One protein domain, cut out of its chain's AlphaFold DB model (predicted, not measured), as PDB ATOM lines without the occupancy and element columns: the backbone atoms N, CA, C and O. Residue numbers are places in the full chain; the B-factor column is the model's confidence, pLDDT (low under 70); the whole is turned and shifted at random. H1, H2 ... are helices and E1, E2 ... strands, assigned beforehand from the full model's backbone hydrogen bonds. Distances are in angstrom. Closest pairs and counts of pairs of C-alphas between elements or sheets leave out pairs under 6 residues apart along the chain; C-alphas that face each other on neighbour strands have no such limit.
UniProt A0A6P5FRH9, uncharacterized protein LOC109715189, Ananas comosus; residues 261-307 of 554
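Overview. This is residues 261 to 307 of the 554 residues of the protein "uncharacterized protein LOC109715189" of Ananas comosus (UniProt A0A6P5FRH9). A loop at the start of the printed part folds back so that its first two residues, 261 to 262, pair with the short strand E1, and E1 leads straight into the helix H1, with a second helix, H2, set about perpendicular to H1. From this end a long link, residues 291 to 301, winds away to a one-turn helix, H3, at the far end, where it meets no other named element. The printed part has 47 residues with one named strand and three named helices, in the order E1, H1, H2, H3, and E1 pairs with no named strand. Under half of the residues are in named elements, 17 in helices and 3 in the strand, and the class is mostly helix. The whole is compact, with a radius of gyration of the C-alphas of 9.8 A, and spans 26 by 22 by 14 A.

Arrangement. Residues 261 to 262 pair with residues 270 to 271 of E1, the strand of residues 270 to 272, antiparallel, as a pairing too short for a second named strand. H1, residues 273 to 279, follows E1 with no residue between, a tight link, and the two meet only through their link. H2, residues 285 to 290, is close to H1 but not clearly touching, with 2 pairs of C-alphas within 8 A. Their closest C-alphas, those of Ile 276 and Lys 285, are 7.3 A apart. The lines of H1 and H2 are about perpendicular, at 90 degrees, and their centres are 12.3 A apart. E1 and H2 are near each other, with 6 pairs of C-alphas within 10 A. H3, residues 302 to 305, is apart from E1, from H1 and from H2. In H1 and H2 every O i to N i+4 pair is within hydrogen-bond range; H3 is too short for such a pair, and its one O i to N i+3 pair is within range.

Along the chain. E1 runs from Phe 270, with its C-alpha at (-47.801, 27.502, 29.904), to Cys 272. H1 runs from Ser 273, with its C-alpha at (-42.242, 23.525, 37.172), to Trp 279 and is 10.2 A long from first to last C-alpha. H2 runs from Lys 285 to Leu 290 and is 8.9 A long. H3 runs from Glu 302 to Met 305, with C-alpha 305 at (-42.971, 44.228, 30.110).

Size, cuts and confidence. The two C-alphas farthest apart, those of Met 286 and Leu 306, are 26.8 A apart. The C-alphas of Phe 261 and Arg 307, the first and last printed residues, are 21.8 A apart. The printed part has no cut. The link from H1 to H2, with 5 residues between, is tight, and the link from H2 to H3, with 11, is long. The mean pLDDT of the printed part is 76.7; residues 283, 302 and 305 to 307 are under 70.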
ATOM      1  N   PHE A 261     -47.497  23.426  33.259       77.69
ATOM      2  CA  PHE A 261     -48.794  23.825  33.790       77.69
ATOM      3  C   PHE A 261     -49.473  24.829  32.864       77.69
ATOM      4  O   PHE A 261     -48.886  25.853  32.529       77.69
ATOM      5  N   ARG A 262     -50.712  24.535  32.455       82.44
ATOM      6  CA  ARG A 262     -51.552  25.436  31.655       82.44
ATOM      7  C   ARG A 262     -52.397  26.316  32.574       82.44
ATOM      8  O   ARG A 262     -53.072  25.792  33.460       82.44
ATOM      9  N   CYS A 263     -52.407  27.615  32.303       84.12
ATOM     10  CA  CYS A 263     -53.296  28.572  32.958       84.12
ATOM     11  C   CYS A 263     -54.767  28.333  32.574       84.12
ATOM     12  O   CYS A 263     -55.077  28.183  31.390       84.12
ATOM     13  N   LYS A 264     -55.690  28.335  33.540       79.31
ATOM     14  CA  LYS A 264     -57.136  28.228  33.291       79.31
ATOM     15  C   LYS A 264     -57.763  29.557  32.870       79.31
ATOM     16  O   LYS A 264     -58.654  29.505  32.023       79.31
ATOM     17  N   SER A 265     -57.281  30.695  33.386       76.88
ATOM     18  CA  SER A 265     -57.779  32.030  33.014       76.88
ATOM     19  C   SER A 265     -57.500  32.372  31.551       76.88
ATOM     20  O   SER A 265     -58.435  32.571  30.786       76.88
ATOM     21  N   CYS A 266     -56.237  32.369  31.104       77.69
ATOM     22  CA  CYS A 266     -55.931  32.736  29.715       77.69
ATOM     23  C   CYS A 266     -55.965  31.560  28.736       77.69
ATOM     24  O   CYS A 266     -56.052  31.790  27.535       77.69
ATOM     25  N   ARG A 267     -55.835  30.304  29.201       75.06
ATOM     26  CA  ARG A 267     -55.719  29.069  28.381       75.06
ATOM     27  C   ARG A 267     -54.628  29.078  27.294       75.06
ATOM     28  O   ARG A 267     -54.494  28.089  26.572       75.06
ATOM     29  N   LYS A 268     -53.852  30.159  27.198       77.56
ATOM     30  CA  LYS A 268     -52.812  30.431  26.202       77.56
ATOM     31  C   LYS A 268     -51.422  30.132  26.763       77.56
ATOM     32  O   LYS A 268     -50.633  29.484  26.086       77.56
ATOM     33  N   GLU A 269     -51.170  30.521  28.013       81.06
ATOM     34  CA  GLU A 269     -49.836  30.449  28.608       81.06
ATOM     35  C   GLU A 269     -49.571  29.162  29.393       81.06
ATOM     36  O   GLU A 269     -50.441  28.600  30.076       81.06
ATOM     37  N   PHE A 270     -48.316  28.723  29.305       85.25
ATOM     38  CA  PHE A 270     -47.801  27.502  29.904       85.25
ATOM     39  C   PHE A 270     -46.549  27.798  30.731       85.25
ATOM     40  O   PHE A 270     -45.656  28.496  30.264       85.25
ATOM     41  N   PHE A 271     -46.427  27.224  31.925       82.81
ATOM     42  CA  PHE A 271     -45.265  27.429  32.795       82.81
ATOM     43  C   PHE A 271     -44.644  26.106  33.225       82.81
ATOM     44  O   PHE A 271     -45.338  25.176  33.631       82.81
ATOM     45  N   CYS A 272     -43.320  26.014  33.131       84.62
ATOM     46  CA  CYS A 272     -42.571  24.838  33.548       84.62
ATOM     47  C   CYS A 272     -42.393  24.811  35.075       84.62
ATOM     48  O   CYS A 272     -42.229  25.863  35.690       84.62
ATOM     49  N   SER A 273     -42.386  23.631  35.707       79.19
ATOM     50  CA  SER A 273     -42.242  23.525  37.172       79.19
ATOM     51  C   SER A 273     -40.969  24.177  37.719       79.19
ATOM     52  O   SER A 273     -40.995  24.723  38.818       79.19
ATOM     53  N   SER A 274     -39.865  24.138  36.970       80.06
ATOM     54  CA  SER A 274     -38.614  24.810  37.343       80.06
ATOM     55  C   SER A 274     -38.709  26.330  37.204       80.06
ATOM     56  O   SER A 274     -38.200  27.052  38.050       80.06
ATOM     57  N   CYS A 275     -39.429  26.823  36.196       82.31
ATOM     58  CA  CYS A 275     -39.694  28.243  35.984       82.31
ATOM     59  C   CYS A 275     -40.544  28.821  37.119       82.31
ATOM     60  O   CYS A 275     -40.281  29.924  37.579       82.31
ATOM     61  N   ILE A 276     -41.533  28.050  37.580       80.25
ATOM     62  CA  ILE A 276     -42.388  28.399  38.718       80.25
ATOM     63  C   ILE A 276     -41.557  28.493  39.993       80.25
ATOM     64  O   ILE A 276     -41.530  29.542  40.617       80.25
ATOM     65  N   LYS A 277     -40.812  27.437  40.334       79.31
ATOM     66  CA  LYS A 277     -40.000  27.422  41.558       79.31
ATOM     67  C   LYS A 277     -38.936  28.522  41.591       79.31
ATOM     68  O   LYS A 277     -38.671  29.062  42.653       79.31
ATOM     69  N   LYS A 278     -38.321  28.826  40.443       81.62
ATOM     70  CA  LYS A 278     -37.197  29.770  40.358       81.62
ATOM     71  C   LYS A 278     -37.627  31.239  40.361       81.62
ATOM     72  O   LYS A 278     -36.918  32.057  40.922       81.62
ATOM     73  N   TRP A 279     -38.736  31.575  39.703       75.00
ATOM     74  CA  TRP A 279     -39.150  32.974  39.501       75.00
ATOM     75  C   TRP A 279     -40.410  33.360  40.273       75.00
ATOM     76  O   TRP A 279     -40.721  34.539  40.373       75.00
ATOM     77  N   TYR A 280     -41.143  32.376  40.790       76.00
ATOM     78  CA  TYR A 280     -42.431  32.554  41.449       76.00
ATOM     79  C   TYR A 280     -42.510  31.652  42.687       76.00
ATOM     80  O   TYR A 280     -43.459  30.885  42.846       76.00
ATOM     81  N   SER A 281     -41.481  31.708  43.540       70.56
ATOM     82  CA  SER A 281     -41.358  30.895  44.760       70.56
ATOM     83  C   SER A 281     -42.527  31.088  45.733       70.56
ATOM     84  O   SER A 281     -42.899  30.134  46.410       70.56
ATOM     85  N   GLY A 282     -43.149  32.272  45.741       70.56
ATOM     86  CA  GLY A 282     -44.345  32.582  46.533       70.56
ATOM     87  C   GLY A 282     -45.683  32.152  45.916       70.56
ATOM     88  O   GLY A 282     -46.710  32.353  46.545       70.56
ATOM     89  N   MET A 283     -45.707  31.578  44.703       67.62
ATOM     90  CA  MET A 283     -46.946  31.090  44.084       67.62
ATOM     91  C   MET A 283     -46.992  29.569  44.036       67.62
ATOM     92  O   MET A 283     -46.099  28.901  43.498       67.62
ATOM     93  N   SER A 284     -48.097  28.997  44.513       78.50
ATOM     94  CA  SER A 284     -48.298  27.557  44.420       78.50
ATOM     95  C   SER A 284     -48.525  27.121  42.965       78.50
ATOM     96  O   SER A 284     -49.052  27.839  42.107       78.50
ATOM     97  N   LYS A 285     -48.180  25.867  42.650       78.69
ATOM     98  CA  LYS A 285     -48.453  25.282  41.320       78.69
ATOM     99  C   LYS A 285     -49.946  25.344  40.965       78.69
ATOM    100  O   LYS A 285     -50.293  25.362  39.783       78.69
ATOM    101  N   MET A 286     -50.820  25.321  41.972       73.69
ATOM    102  CA  MET A 286     -52.269  25.367  41.798       73.69
ATOM    103  C   MET A 286     -52.755  26.790  41.516       73.69
ATOM    104  O   MET A 286     -53.557  26.976  40.603       73.69
ATOM    105  N   GLU A 287     -52.201  27.796  42.189       79.00
ATOM    106  CA  GLU A 287     -52.463  29.205  41.882       79.00
ATOM    107  C   GLU A 287     -52.085  29.573  40.455       79.00
ATOM    108  O   GLU A 287     -52.836  30.300  39.816       79.00
ATOM    109  N   ILE A 288     -50.978  29.046  39.924       78.06
ATOM    110  CA  ILE A 288     -50.560  29.309  38.535       78.06
ATOM    111  C   ILE A 288     -51.449  28.572  37.524       78.06
ATOM    112  O   ILE A 288     -51.690  29.068  36.419       78.06
ATOM    113  N   LYS A 289     -51.980  27.396  37.892       78.31
ATOM    114  CA  LYS A 289     -53.029  26.729  37.105       78.31
ATOM    115  C   LYS A 289     -54.320  27.544  37.098       78.31
ATOM    116  O   LYS A 289     -55.018  27.504  36.093       78.31
ATOM    117  N   LEU A 290     -54.665  28.223  38.193       81.12
ATOM    118  CA  LEU A 290     -55.848  29.080  38.262       81.12
ATOM    119  C   LEU A 290     -55.616  30.354  37.443       81.12
ATOM    120  O   LEU A 290     -56.288  30.528  36.430       81.12
ATOM    121  N   SER A 291     -54.594  31.137  37.781       78.75
ATOM    122  CA  SER A 291     -54.189  32.353  37.071       78.75
ATOM    123  C   SER A 291     -52.663  32.476  36.990       78.75
ATOM    124  O   SER A 291     -51.936  32.428  37.974       78.75
ATOM    125  N   CYS A 292     -52.127  32.615  35.782       83.19
ATOM    126  CA  CYS A 292     -50.679  32.679  35.594       83.19
ATOM    127  C   CYS A 292     -50.108  34.074  35.907       83.19
ATOM    128  O   CYS A 292     -50.871  35.039  35.891       83.19
ATOM    129  N   PRO A 293     -48.782  34.208  36.111       79.12
ATOM    130  CA  PRO A 293     -48.141  35.500  36.369       79.12
ATOM    131  C   PRO A 293     -48.471  36.577  35.325       79.12
ATOM    132  O   PRO A 293     -48.568  37.746  35.661       79.12
ATOM    133  N   VAL A 294     -48.698  36.195  34.061       80.69
ATOM    134  CA  VAL A 294     -49.110  37.135  32.997       80.69
ATOM    135  C   VAL A 294     -50.526  37.660  33.245       80.69
ATOM    136  O   VAL A 294     -50.770  38.846  33.108       80.69
ATOM    137  N   CYS A 295     -51.452  36.798  33.675       77.19
ATOM    138  CA  CYS A 295     -52.818  37.205  34.030       77.19
ATOM    139  C   CYS A 295     -52.886  38.027  35.320       77.19
ATOM    140  O   CYS A 295     -53.888  38.683  35.556       77.19
ATOM    141  N   ARG A 296     -51.866  37.922  36.179       74.25
ATOM    142  CA  ARG A 296     -51.760  38.662  37.441       74.25
ATOM    143  C   ARG A 296     -50.910  39.931  37.318       74.25
ATOM    144  O   ARG A 296     -50.650  40.560  38.332       74.25
ATOM    145  N   GLY A 297     -50.394  40.251  36.129       72.12
ATOM    146  CA  GLY A 297     -49.460  41.369  35.934       72.12
ATOM    147  C   GLY A 297     -48.086  41.188  36.599       72.12
ATOM    148  O   GLY A 297     -47.212  42.026  36.439       72.12
ATOM    149  N   SER A 298     -47.833  40.073  37.289       73.69
ATOM    150  CA  SER A 298     -46.586  39.801  38.018       73.69
ATOM    151  C   SER A 298     -45.500  39.132  37.162       73.69
ATOM    152  O   SER A 298     -44.493  38.631  37.671       73.69
ATOM    153  N   CYS A 299     -45.683  39.068  35.837       81.56
ATOM    154  CA  CYS A 299     -44.699  38.473  34.940       81.56
ATOM    155  C   CYS A 299     -43.627  39.480  34.510       81.56
ATOM    156  O   CYS A 299     -43.798  40.207  33.540       81.56
ATOM    157  N   ASN A 300     -42.456  39.425  35.140       73.69
ATOM    158  CA  ASN A 300     -41.274  40.216  34.770       73.69
ATOM    159  C   ASN A 300     -40.527  39.698  33.516       73.69
ATOM    160  O   ASN A 300     -39.298  39.694  33.471       73.69
ATOM    161  N   CYS A 301     -41.231  39.143  32.524       76.94
ATOM    162  CA  CYS A 301     -40.602  38.707  31.276       76.94
ATOM    163  C   CYS A 301     -40.446  39.900  30.321       76.94
ATOM    164  O   CYS A 301     -41.369  40.696  30.214       76.94
ATOM    165  N   GLU A 302     -39.341  40.014  29.577       69.94
ATOM    166  CA  GLU A 302     -39.113  41.136  28.640       69.94
ATOM    167  C   GLU A 302     -40.273  41.306  27.637       69.94
ATOM    168  O   GLU A 302     -40.780  42.401  27.424       69.94
ATOM    169  N   LYS A 303     -40.807  40.190  27.117       70.94
ATOM    170  CA  LYS A 303     -41.979  40.173  26.217       70.94
ATOM    171  C   LYS A 303     -43.294  40.608  26.876       70.94
ATOM    172  O   LYS A 303     -44.251  40.876  26.158       70.94
ATOM    173  N   CYS A 304     -43.366  40.565  28.202       72.00
ATOM    174  CA  CYS A 304     -44.528  40.904  29.017       72.00
ATOM    175  C   CYS A 304     -44.453  42.361  29.455       72.00
ATOM    176  O   CYS A 304     -45.459  43.049  29.402       72.00
ATOM    177  N   MET A 305     -43.249  42.826  29.806       65.19
ATOM    178  CA  MET A 305     -42.971  44.228  30.110       65.19
ATOM    179  C   MET A 305     -43.221  45.103  28.876       65.19
ATOM    180  O   MET A 305     -43.967  46.064  28.965       65.19
ATOM    181  N   LEU A 306     -42.765  44.679  27.688       61.44
ATOM    182  CA  LEU A 306     -43.072  45.356  26.413       61.44
ATOM    183  C   LEU A 306     -44.548  45.258  25.976       61.44
ATOM    184  O   LEU A 306     -44.950  45.886  25.002       61.44
ATOM    185  N   ARG A 307     -45.346  44.409  26.631       57.81
ATOM    186  CA  ARG A 307     -46.770  44.204  26.322       57.81
ATOM    187  C   ARG A 307     -47.684  44.882  27.351       57.81
ATOM    188  O   ARG A 307     -48.876  44.956  27.097       57.81
TER     189      ARG A 307